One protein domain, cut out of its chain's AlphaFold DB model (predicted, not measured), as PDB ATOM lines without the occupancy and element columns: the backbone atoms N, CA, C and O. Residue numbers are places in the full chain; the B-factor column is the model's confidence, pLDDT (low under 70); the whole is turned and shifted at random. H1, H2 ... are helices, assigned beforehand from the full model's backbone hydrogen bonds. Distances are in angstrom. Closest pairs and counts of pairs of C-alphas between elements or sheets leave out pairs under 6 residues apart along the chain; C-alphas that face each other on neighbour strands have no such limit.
ATOM      1  N   ALA A   4       7.747  23.375  19.418       93.06
ATOM      2  CA  ALA A   4       8.684  23.099  20.499       93.06
ATOM      3  C   ALA A   4       9.757  22.074  20.105       93.06
ATOM      4  O   ALA A   4      10.939  22.325  20.322       93.06
ATOM      5  N   ALA A   5       9.364  20.972  19.456       93.69
ATOM      6  CA  ALA A   5      10.298  19.951  18.980       93.69
ATOM      7  C   ALA A   5      11.258  20.515  17.924       93.69
ATOM      8  O   ALA A   5      12.458  20.284  17.996       93.69
ATOM      9  N   PHE A   6      10.758  21.325  16.985       93.12
ATOM     10  CA  PHE A   6      11.606  21.979  15.984       93.12
ATOM     11  C   PHE A   6      12.607  22.959  16.612       93.12
ATOM     12  O   PHE A   6      13.793  22.943  16.289       93.12
ATOM     13  N   ARG A   7      12.145  23.810  17.536       93.69
ATOM     14  CA  ARG A   7      13.002  24.780  18.230       93.69
ATOM     15  C   ARG A   7      14.051  24.096  19.099       93.69
ATOM     16  O   ARG A   7      15.200  24.532  19.094       93.69
ATOM     17  N   TRP A   8      13.676  23.021  19.788       95.75
ATOM     18  CA  TRP A   8      14.616  22.212  20.551       95.75
ATOM     19  C   TRP A   8      15.641  21.542  19.639       95.75
ATOM     20  O   TRP A   8      16.833  21.676  19.879       95.75
ATOM     21  N   ALA A   9      15.207  20.915  18.548       94.75
ATOM     22  CA  ALA A   9      16.104  20.276  17.591       94.75
ATOM     23  C   ALA A   9      17.100  21.269  16.963       94.75
ATOM     24  O   ALA A   9      18.262  20.927  16.768       94.75
ATOM     25  N   ARG A  10      16.687  22.520  16.709       93.06
ATOM     26  CA  ARG A  10      17.608  23.606  16.324       93.06
ATOM     27  C   ARG A  10      18.602  23.927  17.437       93.06
ATOM     28  O   ARG A  10      19.792  24.047  17.170       93.06
ATOM     29  N   HIS A  11      18.126  24.092  18.668       93.25
ATOM     30  CA  HIS A  11      18.982  24.411  19.810       93.25
ATOM     31  C   HIS A  11      20.004  23.299  20.105       93.25
ATOM     32  O   HIS A  11      21.166  23.588  20.358       93.25
ATOM     33  N   ALA A  12      19.586  22.037  20.006       92.69
ATOM     34  CA  ALA A  12      20.407  20.850  20.225       92.69
ATOM     35  C   ALA A  12      21.302  20.481  19.024       92.69
ATOM     36  O   ALA A  12      22.013  19.482  19.080       92.69
ATOM     37  N   GLY A  13      21.255  21.247  17.926       92.88
ATOM     38  CA  GLY A  13      22.080  21.015  16.734       92.88
ATOM     39  C   GLY A  13      21.639  19.848  15.844       92.88
ATOM     40  O   GLY A  13      22.348  19.504  14.904       92.88
ATOM     41  N   VAL A  14      20.468  19.253  16.093       94.06
ATOM     42  CA  VAL A  14      19.854  18.244  15.209       94.06
ATOM     43  C   VAL A  14      19.427  18.882  13.884       94.06
ATOM     44  O   VAL A  14      19.547  18.271  12.825       94.06
ATOM     45  N   ILE A  15      18.932  20.121  13.944       93.31
ATOM     46  CA  ILE A  15      18.639  20.935  12.763       93.31
ATOM     47  C   ILE A  15      19.815  21.891  12.548       93.31
ATOM     48  O   ILE A  15      20.123  22.663  13.463       93.31
ATOM     49  N   PRO A  16      20.456  21.885  11.364       91.31
ATOM     50  CA  PRO A  16      21.562  22.787  11.076       91.31
ATOM     51  C   PRO A  16      21.106  24.250  11.057       91.31
ATOM     52  O   PRO A  16      19.921  24.560  10.906       91.31
ATOM     53  N   ALA A  17      22.058  25.176  11.165       91.44
ATOM     54  CA  ALA A  17      21.775  26.586  10.931       91.44
ATOM     55  C   ALA A  17      21.251  26.815   9.492       91.44
ATOM     56  O   ALA A  17      21.607  26.052   8.591       91.44
ATOM     57  N   PRO A  18      20.410  27.841   9.268       93.31
ATOM     58  CA  PRO A  18      20.008  28.261   7.927       93.31
ATOM     59  C   PRO A  18      21.213  28.508   7.003       93.31
ATOM     60  O   PRO A  18      22.142  29.219   7.383       93.31
ATOM     61  N   ASP A  19      21.189  27.932   5.800       93.12
ATOM     62  CA  ASP A  19      22.273  27.988   4.805       93.12
ATOM     63  C   ASP A  19      21.920  28.811   3.553       93.12
ATOM     64  O   ASP A  19      22.812  29.187   2.796       93.12
ATOM     65  N   ALA A  20      20.639  29.132   3.331       92.06
ATOM     66  CA  ALA A  20      20.198  29.944   2.192       92.06
ATOM     67  C   ALA A  20      20.023  31.432   2.543       92.06
ATOM     68  O   ALA A  20      20.243  32.307   1.710       92.06
ATOM     69  N   SER A  21      19.602  31.740   3.772       91.06
ATOM     70  CA  SER A  21      19.557  33.103   4.321       91.06
ATOM     71  C   SER A  21      19.519  33.046   5.847       91.06
ATOM     72  O   SER A  21      19.474  31.962   6.415       91.06
ATOM     73  N   SER A  22      19.447  34.191   6.529       85.44
ATOM     74  CA  SER A  22      19.359  34.253   7.998       85.44
ATOM     75  C   SER A  22      18.159  33.504   8.603       85.44
ATOM     76  O   SER A  22      18.176  33.181   9.793       85.44
ATOM     77  N   SER A  23      17.125  33.208   7.810       86.88
ATOM     78  CA  SER A  23      15.898  32.539   8.260       86.88
ATOM     79  C   SER A  23      15.422  31.392   7.364       86.88
ATOM     80  O   SER A  23      14.406  30.777   7.682       86.88
ATOM     81  N   HIS A  24      16.141  31.072   6.282       91.00
ATOM     82  CA  HIS A  24      15.731  30.034   5.334       91.00
ATOM     83  C   HIS A  24      16.827  29.003   5.104       91.00
ATOM     84  O   HIS A  24      18.005  29.336   4.966       91.00
ATOM     85  N   TRP A  25      16.391  27.755   4.990       95.19
ATOM     86  CA  TRP A  25      17.215  26.640   4.560       95.19
ATOM     87  C   TRP A  25      17.066  26.422   3.062       95.19
ATOM     88  O   TRP A  25      15.990  26.624   2.491       95.19
ATOM     89  N   SER A  26      18.149  25.989   2.433       94.88
ATOM     90  CA  SER A  26      18.123  25.481   1.076       94.88
ATOM     91  C   SER A  26      17.244  24.232   1.015       94.88
ATOM     92  O   SER A  26      17.059  23.506   1.997       94.88
ATOM     93  N   ARG A  27      16.691  23.956  -0.164       94.31
ATOM     94  CA  ARG A  27      15.905  22.740  -0.382       94.31
ATOM     95  C   ARG A  27      16.686  21.461  -0.013       94.31
ATOM     96  O   ARG A  27      16.113  20.660   0.722       94.31
ATOM     97  N   PRO A  28      17.963  21.283  -0.417       93.62
ATOM     98  CA  PRO A  28      18.756  20.127   0.007       93.62
ATOM     99  C   PRO A  28      18.886  20.001   1.528       93.62
ATOM    100  O   PRO A  28      18.773  18.900   2.060       93.62
ATOM    101  N   ALA A  29      19.071  21.116   2.244       91.81
ATOM    102  CA  ALA A  29      19.155  21.097   3.701       91.81
ATOM    103  C   ALA A  29      17.840  20.634   4.344       91.81
ATOM    104  O   ALA A  29      17.875  19.829   5.268       91.81
ATOM    105  N   VAL A  30      16.685  21.081   3.838       91.31
ATOM    106  CA  VAL A  30      15.365  20.630   4.321       91.31
ATOM    107  C   VAL A  30      15.123  19.153   4.006       91.31
ATOM    108  O   VAL A  30      14.635  18.426   4.865       91.31
ATOM    109  N   GLU A  31      15.477  18.690   2.805       91.31
ATOM    110  CA  GLU A  31      15.330  17.282   2.405       91.31
ATOM    111  C   GLU A  31      16.221  16.343   3.240       91.31
ATOM    112  O   GLU A  31      15.841  15.201   3.491       91.31
ATOM    113  N   ALA A  32      17.366  16.831   3.730       90.44
ATOM    114  CA  ALA A  32      18.243  16.098   4.643       90.44
ATOM    115  C   ALA A  32      17.748  16.074   6.105       90.44
ATOM    116  O   ALA A  32      18.218  15.253   6.897       90.44
ATOM    117  N   MET A  33      16.813  16.952   6.498       93.12
ATOM    118  CA  MET A  33      16.269  16.961   7.859       93.12
ATOM    119  C   MET A  33      15.380  15.739   8.083       93.12
ATOM    120  O   MET A  33      14.300  15.630   7.509       93.12
ATOM    121  N   ALA A  34      15.791  14.847   8.984       92.25
ATOM    122  CA  ALA A  34      15.007  13.676   9.359       92.25
ATOM    123  C   ALA A  34      13.858  14.070  10.315       92.25
ATOM    124  O   ALA A  34      14.112  14.346  11.494       92.25
ATOM    125  N   PRO A  35      12.577  14.053   9.883       90.44
ATOM    126  CA  PRO A  35      11.471  14.533  10.713       90.44
ATOM    127  C   PRO A  35      11.280  13.705  11.984       90.44
ATOM    128  O   PRO A  35      10.745  14.198  12.976       90.44
ATOM    129  N   GLU A  36      11.688  12.438  11.962       90.94
ATOM    130  CA  GLU A  36      11.604  11.560  13.125       90.94
ATOM    131  C   GLU A  36      12.703  11.844  14.149       90.94
ATOM    132  O   GLU A  36      12.417  11.895  15.343       90.94
ATOM    133  N   ALA A  37      13.918  12.171  13.698       91.69
ATOM    134  CA  ALA A  37      14.982  12.638  14.587       91.69
ATOM    135  C   ALA A  37      14.579  13.945  15.289       91.69
ATOM    136  O   ALA A  37      14.795  14.107  16.487       91.69
ATOM    137  N   ILE A  38      13.906  14.857  14.576       92.81
ATOM    138  CA  ILE A  38      13.399  16.101  15.171       92.81
ATOM    139  C   ILE A  38      12.338  15.815  16.241       92.81
ATOM    140  O   ILE A  38      12.418  16.366  17.338       92.81
ATOM    141  N   ARG A  39      11.358  14.944  15.958       88.31
ATOM    142  CA  ARG A  39      10.302  14.596  16.927       88.31
ATOM    143  C   ARG A  39      10.863  13.929  18.180       88.31
ATOM    144  O   ARG A  39      10.455  14.281  19.278       88.31
ATOM    145  N   THR A  40      11.797  13.001  18.006       91.75
ATOM    146  CA  THR A  40      12.380  12.211  19.099       91.75
ATOM    147  C   THR A  40      13.453  12.961  19.891       91.75
ATOM    148  O   THR A  40      13.754  12.570  21.015       91.75
ATOM    149  N   SER A  41      13.982  14.075  19.364       92.50
ATOM    150  CA  SER A  41      14.973  14.909  20.063       92.50
ATOM    151  C   SER A  41      14.457  15.556  21.352       92.50
ATOM    152  O   SER A  41      15.259  15.892  22.222       92.50
ATOM    153  N   LEU A  42      13.137  15.734  21.482       93.25
ATOM    154  CA  LEU A  42      12.468  16.299  22.652       93.25
ATOM    155  C   LEU A  42      11.596  15.209  23.304       93.25
ATOM    156  O   LEU A  42      10.390  15.164  23.057       93.25
ATOM    157  N   PRO A  43      12.195  14.296  24.090       85.69
ATOM    158  CA  PRO A  43      11.502  13.108  24.592       85.69
ATOM    159  C   PRO A  43      10.472  13.425  25.684       85.69
ATOM    160  O   PRO A  43       9.566  12.632  25.927       85.69
ATOM    161  N   ARG A  44      10.615  14.573  26.355       92.69
ATOM    162  CA  ARG A  44       9.734  15.019  27.433       92.69
ATOM    163  C   ARG A  44       8.930  16.231  26.999       92.69
ATOM    164  O   ARG A  44       9.426  17.092  26.273       92.69
ATOM    165  N   GLU A  45       7.698  16.305  27.487       93.62
ATOM    166  CA  GLU A  45       6.842  17.462  27.258       93.62
ATOM    167  C   GLU A  45       7.484  18.735  27.848       93.62
ATOM    168  O   GLU A  45       7.957  18.709  28.991       93.62
ATOM    169  N   PRO A  46       7.542  19.845  27.086       96.31
ATOM    170  CA  PRO A  46       7.997  21.127  27.601       96.31
ATOM    171  C   PRO A  46       7.172  21.596  28.788       96.31
ATOM    172  O   PRO A  46       5.952  21.464  28.810       96.31
ATOM    173  N   ILE A  47       7.842  22.242  29.733       97.38
ATOM    174  CA  ILE A  47       7.204  22.804  30.918       97.38
ATOM    175  C   ILE A  47       7.141  24.327  30.827       97.38
ATOM    176  O   ILE A  47       7.998  24.969  30.213       97.38
ATOM    177  N   GLY A  48       6.118  24.908  31.451       96.38
ATOM    178  CA  GLY A  48       5.967  26.358  31.545       96.38
ATOM    179  C   GLY A  48       6.992  26.999  32.483       96.38
ATOM    180  O   GLY A  48       7.527  26.351  33.383       96.38
ATOM    181  N   ALA A  49       7.221  28.304  32.317       94.56
ATOM    182  CA  ALA A  49       8.188  29.047  33.131       94.56
ATOM    183  C   ALA A  49       7.918  29.004  34.646       94.56
ATOM    184  O   ALA A  49       8.873  29.028  35.412       94.56
ATOM    185  N   ALA A  50       6.658  28.934  35.090       93.44
ATOM    186  CA  ALA A  50       6.338  28.805  36.516       93.44
ATOM    187  C   ALA A  50       6.838  27.466  37.085       93.44
ATOM    188  O   ALA A  50       7.608  27.456  38.037       93.44
ATOM    189  N   VAL A  51       6.517  26.357  36.412       96.62
ATOM    190  CA  VAL A  51       6.974  25.011  36.803       96.62
ATOM    191  C   VAL A  51       8.499  24.916  36.766       96.62
ATOM    192  O   VAL A  51       9.113  24.362  37.673       96.62
ATOM    193  N   ALA A  52       9.138  25.484  35.741       97.44
ATOM    194  CA  ALA A  52      10.596  25.539  35.671       97.44
ATOM    195  C   ALA A  52      11.197  26.332  36.842       97.44
ATOM    196  O   ALA A  52      12.203  25.913  37.410       97.44
ATOM    197  N   ALA A  53      10.578  27.452  37.220       96.31
ATOM    198  CA  ALA A  53      11.014  28.254  38.354       96.31
ATOM    199  C   ALA A  53      10.909  27.474  39.673       96.31
ATOM    200  O   ALA A  53      11.857  27.503  40.451       96.31
ATOM    201  N   ASP A  54       9.831  26.714  39.878       96.62
ATOM    202  CA  ASP A  54       9.657  25.863  41.062       96.62
ATOM    203  C   ASP A  54      10.718  24.757  41.137       96.62
ATOM    204  O   ASP A  54      11.292  24.520  42.199       96.62
ATOM    205  N   LEU A  55      11.047  24.121  40.008       97.19
ATOM    206  CA  LEU A  55      12.114  23.114  39.947       97.19
ATOM    207  C   LEU A  55      13.491  23.705  40.276       97.19
ATOM    208  O   LEU A  55      14.279  23.074  40.979       97.19
ATOM    209  N   ILE A  56      13.783  24.916  39.792       97.50
ATOM    210  CA  ILE A  56      15.039  25.613  40.097       97.50
ATOM    211  C   ILE A  56      15.072  26.015  41.575       97.50
ATOM    212  O   ILE A  56      16.057  25.750  42.257       97.50
ATOM    213  N   ALA A  57      13.990  26.598  42.089       95.94
ATOM    214  CA  ALA A  57      13.836  26.960  43.497       95.94
ATOM    215  C   ALA A  57      14.057  25.749  44.420       95.94
ATOM    216  O   ALA A  57      14.813  25.825  45.390       95.94
ATOM    217  N   GLN A  58      13.465  24.604  44.070       96.50
ATOM    218  CA  GLN A  58      13.643  23.340  44.778       96.50
ATOM    219  C   GLN A  58      15.101  22.859  44.749       96.50
ATOM    220  O   GLN A  58      15.618  22.430  45.781       96.50
ATOM    221  N   ALA A  59      15.769  22.937  43.594       96.31
ATOM    222  CA  ALA A  59      17.167  22.528  43.448       96.31
ATOM    223  C   ALA A  59      18.139  23.425  44.234       96.31
ATOM    224  O   ALA A  59      19.168  22.948  44.707       96.31
ATOM    225  N   LEU A  60      17.798  24.703  44.413       95.06
ATOM    226  CA  LEU A  60      18.564  25.661  45.215       95.06
ATOM    227  C   LEU A  60      18.286  25.561  46.726       95.06
ATOM    228  O   LEU A  60      18.896  26.289  47.505       95.06
ATOM    229  N   GLY A  61      17.382  24.673  47.155       94.75
ATOM    230  CA  GLY A  61      17.008  24.515  48.564       94.75
ATOM    231  C   GLY A  61      16.080  25.613  49.096       94.75
ATOM    232  O   GLY A  61      15.901  25.722  50.306       94.75
ATOM    233  N   THR A  62      15.473  26.409  48.212       93.88
ATOM    234  CA  THR A  62      14.557  27.513  48.546       93.88
ATOM    235  C   THR A  62      13.245  27.358  47.768       93.88
ATOM    236  O   THR A  62      12.983  28.164  46.875       93.88
ATOM    237  N   PRO A  63      12.447  26.302  48.017       94.00
ATOM    238  CA  PRO A  63      11.245  26.024  47.233       94.00
ATOM    239  C   PRO A  63      10.255  27.194  47.287       94.00
ATOM    240  O   PRO A  63      10.055  27.798  48.339       94.00
ATOM    241  N   ASN A  64       9.626  27.501  46.150       93.00
ATOM    242  CA  ASN A  64       8.574  28.513  46.088       93.00
ATOM    243  C   ASN A  64       7.340  28.022  46.852       93.00
ATOM    244  O   ASN A  64       6.850  26.920  46.598       93.00
ATOM    245  N   LEU A  65       6.826  28.849  47.761       91.56
ATOM    246  CA  LEU A  65       5.605  28.566  48.509       91.56
ATOM    247  C   LEU A  65       4.432  29.381  47.933       91.56
ATOM    248  O   LEU A  65       4.654  30.504  47.482       91.56
ATOM    249  N   PRO A  66       3.192  28.852  47.933       83.69
ATOM    250  CA  PRO A  66       2.047  29.499  47.279       83.69
ATOM    251  C   PRO A  66       1.723  30.919  47.764       83.69
ATOM    252  O   PRO A  66       1.248  31.732  46.973       83.69
ATOM    253  N   ASP A  67       1.982  31.209  49.041       85.75
ATOM    254  CA  ASP A  67       1.619  32.477  49.685       85.75
ATOM    255  C   ASP A  67       2.804  33.443  49.845       85.75
ATOM    256  O   ASP A  67       2.614  34.600  50.226       85.75
ATOM    257  N   ASP A  68       4.020  32.996  49.513       84.75
ATOM    258  CA  ASP A  68       5.233  33.797  49.637       84.75
ATOM    259  C   ASP A  68       5.668  34.377  48.286       84.75
ATOM    260  O   ASP A  68       5.416  33.800  47.222       84.75
ATOM    261  N   PRO A  69       6.385  35.515  48.288       82.81
ATOM    262  CA  PRO A  69       7.120  35.941  47.110       82.81
ATOM    263  C   PRO A  69       8.053  34.813  46.633       82.81
ATOM    264  O   PRO A  69       8.832  34.290  47.433       82.81
ATOM    265  N   PRO A  70       8.018  34.439  45.343       87.81
ATOM    266  CA  PRO A  70       8.805  33.317  44.852       87.81
ATOM    267  C   PRO A  70      10.304  33.616  44.959       87.81
ATOM    268  O   PRO A  70      10.765  34.660  44.485       87.81
ATOM    269  N   ALA A  71      11.069  32.673  45.512       88.81
ATOM    270  CA  ALA A  71      12.528  32.723  45.543       88.81
ATOM    271  C   ALA A  71      13.114  32.694  44.121       88.81
ATOM    272  O   ALA A  71      14.059  33.419  43.810       88.81
ATOM    273  N   VAL A  72      12.505  31.909  43.227       92.25
ATOM    274  CA  VAL A  72      12.795  31.922  41.789       92.25
ATOM    275  C   VAL A  72      11.492  32.158  41.046       92.25
ATOM    276  O   VAL A  72      10.540  31.401  41.183       92.25
ATOM    277  N   SER A  73      11.429  33.213  40.237       90.44
ATOM    278  CA  SER A  73      10.213  33.586  39.507       90.44
ATOM    279  C   SER A  73      10.283  33.211  38.024       90.44
ATOM    280  O   SER A  73      11.357  32.997  37.464       90.44
ATOM    281  N   ALA A  74       9.146  33.253  37.324       89.38
ATOM    282  CA  ALA A  74       9.124  33.141  35.861       89.38
ATOM    283  C   ALA A  74       9.980  34.222  35.158       89.38
ATOM    284  O   ALA A  74      10.444  34.014  34.037       89.38
ATOM    285  N   PHE A  75      10.222  35.369  35.810       86.62
ATOM    286  CA  PHE A  75      11.174  36.368  35.317       86.62
ATOM    287  C   PHE A  75      12.608  35.823  35.329       86.62
ATOM    288  O   PHE A  75      13.308  35.959  34.331       86.62
ATOM    289  N   ALA A  76      13.022  35.142  36.403       90.62
ATOM    290  CA  ALA A  76      14.337  34.509  36.477       90.62
ATOM    291  C   ALA A  76      14.532  33.484  35.345       90.62
ATOM    292  O   ALA A  76      15.573  33.472  34.694       90.62
ATOM    293  N   VAL A  77      13.495  32.706  35.012       93.81
ATOM    294  CA  VAL A  77      13.523  31.785  33.860       93.81
ATOM    295  C   VAL A  77      13.714  32.531  32.535       93.81
ATOM    296  O   VAL A  77      14.534  32.123  31.716       93.81
ATOM    297  N   ARG A  78      13.032  33.666  32.320       90.50
ATOM    298  CA  ARG A  78      13.267  34.512  31.134       90.50
ATOM    299  C   ARG A  78      14.686  35.076  31.083       90.50
ATOM    300  O   ARG A  78      15.256  35.163  29.999       90.50
ATOM    301  N   ARG A  79      15.279  35.415  32.229       89.75
ATOM    302  CA  ARG A  79      16.684  35.840  32.295       89.75
ATOM    303  C   ARG A  79      17.636  34.706  31.932       89.75
ATOM    304  O   ARG A  79      18.532  34.927  31.128       89.75
ATOM    305  N   LEU A  80      17.398  33.486  32.409       93.88
ATOM    306  CA  LEU A  80      18.173  32.310  31.995       93.88
ATOM    307  C   LEU A  80      18.076  32.051  30.482       93.88
ATOM    308  O   LEU A  80      19.068  31.670  29.865       93.88
ATOM    309  N   ILE A  81      16.919  32.318  29.867       93.75
ATOM    310  CA  ILE A  81      16.765  32.276  28.404       93.75
ATOM    311  C   ILE A  81      17.601  33.367  27.731       93.75
ATOM    312  O   ILE A  81      18.320  33.095  26.774       93.75
ATOM    313  N   HIS A  82      17.536  34.597  28.237       89.50
ATOM    314  CA  HIS A  82      18.312  35.716  27.704       89.50
ATOM    315  C   HIS A  82      19.829  35.485  27.807       89.50
ATOM    316  O   HIS A  82      20.568  35.860  26.905       89.50
ATOM    317  N   LEU A  83      20.285  34.818  28.870       90.25
ATOM    318  CA  LEU A  83      21.676  34.397  29.053       90.25
ATOM    319  C   LEU A  83      22.075  33.189  28.185       90.25
ATOM    320  O   LEU A  83      23.221  32.749  28.247       90.25
ATOM    321  N   GLY A  84      21.150  32.620  27.405       93.19
ATOM    322  CA  GLY A  84      21.398  31.452  26.558       93.19
ATOM    323  C   GLY A  84      21.500  30.123  27.314       93.19
ATOM    324  O   GLY A  84      21.866  29.114  26.716       93.19
ATOM    325  N   LEU A  85      21.168  30.099  28.608       94.50
ATOM    326  CA  LEU A  85      21.200  28.890  29.439       94.50
ATOM    327  C   LEU A  85      19.959  28.011  29.233       94.50
ATOM    328  O   LEU A  85      20.036  26.794  29.392       94.50
ATOM    329  N   LEU A  86      18.830  28.621  28.863       96.19
ATOM    330  CA  LEU A  86      17.583  27.941  28.509       96.19
ATOM    331  C   LEU A  86      17.123  28.334  27.098       96.19
ATOM    332  O   LEU A  86      17.284  29.477  26.676       96.19
ATOM    333  N   ALA A  87      16.490  27.413  26.374       95.31
ATOM    334  CA  ALA A  87      15.870  27.692  25.081       95.31
ATOM    335  C   ALA A  87      14.358  27.922  25.227       95.31
ATOM    336  O   ALA A  87      13.657  27.085  25.797       95.31
ATOM    337  N   ASN A  88      13.828  29.015  24.658       95.69
ATOM    338  CA  ASN A  88      12.376  29.206  24.567       95.69
ATOM    339  C   ASN A  88      11.785  28.380  23.414       95.69
ATOM    340  O   ASN A  88      11.951  28.697  22.230       95.69
ATOM    341  N   LEU A  89      11.038  27.345  23.777       95.62
ATOM    342  CA  LEU A  89      10.396  26.400  22.870       95.62
ATOM    343  C   LEU A  89       9.005  26.853  22.405       95.62
ATOM    344  O   LEU A  89       8.433  26.238  21.507       95.62
ATOM    345  N   SER A  90       8.461  27.928  22.977       93.25
ATOM    346  CA  SER A  90       7.121  28.412  22.647       93.25
ATOM    347  C   SER A  90       7.090  29.292  21.407       93.25
ATOM    348  O   SER A  90       7.952  30.147  21.222       93.25
ATOM    349  N   ALA A  91       6.062  29.134  20.572       87.12
ATOM    350  CA  ALA A  91       5.789  30.065  19.478       87.12
ATOM    351  C   ALA A  91       5.425  31.472  19.987       87.12
ATOM    352  O   ALA A  91       5.719  32.454  19.308       87.12
ATOM    353  N   ASP A  92       4.826  31.539  21.175       86.06
ATOM    354  CA  ASP A  92       4.392  32.757  21.844       86.06
ATOM    355  C   ASP A  92       5.463  33.195  22.867       86.06
ATOM    356  O   ASP A  92       5.801  32.422  23.772       86.06
ATOM    357  N   PRO A  93       6.040  34.405  22.732       72.19
ATOM    358  CA  PRO A  93       7.044  34.902  23.668       72.19
ATOM    359  C   PRO A  93       6.517  35.067  25.102       72.19
ATOM    360  O   PRO A  93       7.317  34.965  26.036       72.19
ATOM    361  N   ASP A  94       5.210  35.272  25.289       74.44
ATOM    362  CA  ASP A  94       4.594  35.454  26.606       74.44
ATOM    363  C   ASP A  94       4.289  34.111  27.291       74.44
ATOM    364  O   ASP A  94       4.313  34.009  28.521       74.44
ATOM    365  N   ALA A  95       4.096  33.045  26.511       86.44
ATOM    366  CA  ALA A  95       3.846  31.691  27.002       86.44
ATOM    367  C   ALA A  95       5.118  30.829  26.971       86.44
ATOM    368  O   ALA A  95       5.178  29.825  26.266       86.44
ATOM    369  N   VAL A  96       6.156  31.228  27.714       93.50
ATOM    370  CA  VAL A  96       7.465  30.547  27.739       93.50
ATOM    371  C   VAL A  96       7.340  29.051  28.045       93.50
ATOM    372  O   VAL A  96       6.795  28.663  29.082       93.50
ATOM    373  N   LEU A  97       7.944  28.236  27.177       96.62
ATOM    374  CA  LEU A  97       8.101  26.790  27.338       96.62
ATOM    375  C   LEU A  97       9.586  26.429  27.293       96.62
ATOM    376  O   LEU A  97      10.307  26.930  26.432       96.62
ATOM    377  N   VAL A  98      10.036  25.549  28.184       97.19
ATOM    378  CA  VAL A  98      11.437  25.101  28.270       97.19
ATOM    379  C   VAL A  98      11.525  23.580  28.374       97.19
ATOM    380  O   VAL A  98      10.576  22.921  28.803       97.19
ATOM    381  N   ASN A  99      12.665  23.010  27.978       96.50
ATOM    382  CA  ASN A  99      12.916  21.580  28.144       96.50
ATOM    383  C   ASN A  99      13.241  21.269  29.623       96.50
ATOM    384  O   ASN A  99      14.208  21.840  30.141       96.50
ATOM    385  N   PRO A 100      12.511  20.362  30.303       96.69
ATOM    386  CA  PRO A 100      12.813  19.977  31.684       96.69
ATOM    387  C   PRO A 100      14.233  19.421  31.883       96.69
ATOM    388  O   PRO A 100      14.833  19.654  32.931       96.69
ATOM    389  N   ASP A 101      14.809  18.742  30.891       95.12
ATOM    390  CA  ASP A 101      16.170  18.202  31.002       95.12
ATOM    391  C   ASP A 101      17.223  19.319  30.922       95.12
ATOM    392  O   ASP A 101      18.248  19.274  31.602       95.12
ATOM    393  N   GLN A 102      16.936  20.386  30.166       96.19
ATOM    394  CA  GLN A 102      17.769  21.587  30.156       96.19
ATOM    395  C   GLN A 102      17.677  22.343  31.487       96.19
ATOM    396  O   GLN A 102      18.685  22.849  31.970       96.19
ATOM    397  N   VAL A 103      16.495  22.380  32.116       97.44
ATOM    398  CA  VAL A 103      16.332  22.942  33.467       97.44
ATOM    399  C   VAL A 103      17.181  22.168  34.476       97.44
ATOM    400  O   VAL A 103      17.914  22.789  35.240       97.44
ATOM    401  N   ALA A 104      17.164  20.832  34.433       96.31
ATOM    402  CA  ALA A 104      18.015  20.008  35.293       96.31
ATOM    403  C   ALA A 104      19.514  20.290  35.076       96.31
ATOM    404  O   ALA A 104      20.263  20.417  36.045       96.31
ATOM    405  N   ALA A 105      19.944  20.454  33.820       95.69
ATOM    406  CA  ALA A 105      21.318  20.835  33.501       95.69
ATOM    407  C   ALA A 105      21.680  22.227  34.049       95.69
ATOM    408  O   ALA A 105      22.767  22.404  34.595       95.69
ATOM    409  N   VAL A 106      20.765  23.200  33.965       96.31
ATOM    410  CA  VAL A 106      20.960  24.533  34.552       96.31
ATOM    411  C   VAL A 106      21.097  24.457  36.070       96.31
ATOM    412  O   VAL A 106      21.999  25.087  36.612       96.31
ATOM    413  N   CYS A 107      20.273  23.657  36.749       96.50
ATOM    414  CA  CYS A 107      20.363  23.452  38.198       96.50
ATOM    415  C   CYS A 107      21.714  22.877  38.654       96.50
ATOM    416  O   CYS A 107      22.096  23.073  39.803       96.50
ATOM    417  N   ALA A 108      22.444  22.193  37.769       95.62
ATOM    418  CA  ALA A 108      23.774  21.660  38.050       95.62
ATOM    419  C   ALA A 108      24.913  22.675  37.817       95.62
ATOM    420  O   ALA A 108      26.071  22.364  38.100       95.62
ATOM    421  N   ILE A 109      24.623  23.873  37.294       94.38
ATOM    422  CA  ILE A 109      25.635  24.909  37.057       94.38
ATOM    423  C   ILE A 109      26.148  25.445  38.406       94.38
ATOM    424  O   ILE A 109      25.343  25.904  39.224       94.38
ATOM    425  N   PRO A 110      27.476  25.471  38.633       92.19
ATOM    426  CA  PRO A 110      28.052  26.098  39.817       92.19
ATOM    427  C   PRO A 110      27.643  27.569  39.947       92.19
ATOM    428  O   PRO A 110      27.555  28.302  38.956       92.19
ATOM    429  N   ASP A 111      27.408  27.999  41.185       91.31
ATOM    430  CA  ASP A 111      27.041  29.375  41.532       91.31
ATOM    431  C   ASP A 111      25.746  29.878  40.869       91.31
ATOM    432  O   ASP A 111      25.552  31.087  40.722       91.31
ATOM    433  N   LEU A 112      24.829  28.978  40.480       93.75
ATOM    434  CA  LEU A 112      23.543  29.363  39.888       93.75
ATOM    435  C   LEU A 112      22.787  30.371  40.764       93.75
ATOM    436  O   LEU A 112      22.264  31.351  40.238       93.75
ATOM    437  N   ALA A 113      22.770  30.171  42.086       92.12
ATOM    438  CA  ALA A 113      22.137  31.099  43.022       92.12
ATOM    439  C   ALA A 113      22.709  32.521  42.893       92.12
ATOM    440  O   ALA A 113      21.952  33.480  42.755       92.12
ATOM    441  N   SER A 114      24.037  32.657  42.854       92.06
ATOM    442  CA  SER A 114      24.704  33.954  42.701       92.06
ATOM    443  C   SER A 114      24.444  34.575  41.328       92.06
ATOM    444  O   SER A 114      24.212  35.779  41.233       92.06
ATOM    445  N   ARG A 115      24.402  33.767  40.258       91.38
ATOM    446  CA  ARG A 115      24.030  34.240  38.911       91.38
ATOM    447  C   ARG A 115      22.591  34.754  38.868       91.38
ATOM    448  O   ARG A 115      22.331  35.796  38.278       91.38
ATOM    449  N   LEU A 116      21.658  34.053  39.509       91.62
ATOM    450  CA  LEU A 116      20.263  34.486  39.599       91.62
ATOM    451  C   LEU A 116      20.107  35.746  40.452       91.62
ATOM    452  O   LEU A 116      19.341  36.629  40.078       91.62
ATOM    453  N   ALA A 117      20.857  35.861  41.550       91.56
ATOM    454  CA  ALA A 117      20.875  37.065  42.374       91.56
ATOM    455  C   ALA A 117      21.385  38.285  41.587       91.56
ATOM    456  O   ALA A 117      20.785  39.353  41.660       91.56
ATOM    457  N   ALA A 118      22.430  38.117  40.771       92.00
ATOM    458  CA  ALA A 118      22.946  39.157  39.879       92.00
ATOM    459  C   ALA A 118      21.909  39.612  38.827       92.00
ATOM    460  O   ALA A 118      21.841  40.785  38.464       92.00
ATOM    461  N   GLU A 119      21.056  38.697  38.370       90.56
ATOM    462  CA  GLU A 119      19.993  38.965  37.395       90.56
ATOM    463  C   GLU A 119      18.657  39.375  38.036       90.56
ATOM    464  O   GLU A 119      17.687  39.633  37.315       90.56
TER     465      GLU A 119
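AT A GLANCE: This is residues 4 to 119 of the 212 residues of an uncharacterized protein of Streptomyces zinciresistens K42 (UniProt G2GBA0). Two groups of short helices lie one beyond the other along an elongated, all-helix domain, joined by residues 41 to 48. In the smaller group H1 and H3 cross nearly at right angles, with H2 out at the far end; in the larger, H4 and H5 meet near their first residues as an L, H6 packs on H4, and H7 is near H5. The printed part has 116 residues with seven named helices, H1 to H7, and no named strand; under half, 55, are in named elements. It is only just loose, close to compact, with a radius of gyration of the C-alphas of 16.2 A and spans of 52 by 27 by 25 A.

HOW THE PARTS SIT: H1, residues 4 to 11, touches H3, residues 35 to 40, about perpendicular at 84 degrees; the closest C-alphas, of Ala 9 and Ile 38, are 5.5 A apart. H2, residues 27 to 32, touches no helix. H4, residues 49 to 59, touches H5, residues 74 to 82, about perpendicular at 88 degrees, closest at the C-alphas of Ala 49 and Ala 74, 5.0 A. H6, residues 100 to 107, touches H4 at a steep tilt of 45 degrees, the same way; the C-alphas of Ile 56 and Cys 107 come closest, 6.1 A. H7, residues 112 to 118, is close to H5 but not clearly touching: the closest C-alphas, of Ala 76 and Leu 116, are 6.7 A apart. In the seven helices every O i to N i+4 pair is within hydrogen-bond range.

IN THESE COORDINATES: H1 begins at C-alpha 4, (8.684, 23.099, 20.499). H4, the longest, spans 15.2 A from C-alpha 49, (8.188, 29.047, 33.131); H5 spans 12.6 A. H7 ends at C-alpha 118, (22.946, 39.157, 39.879).

THE WHOLE: The C-alphas farthest apart, of Pro 28 and Asp 67, are 54.0 A apart. The printed part has no cut; the links H1 to H2, H4 to H5 and H5 to H6 are long. No printed residue is under 70 in pLDDT.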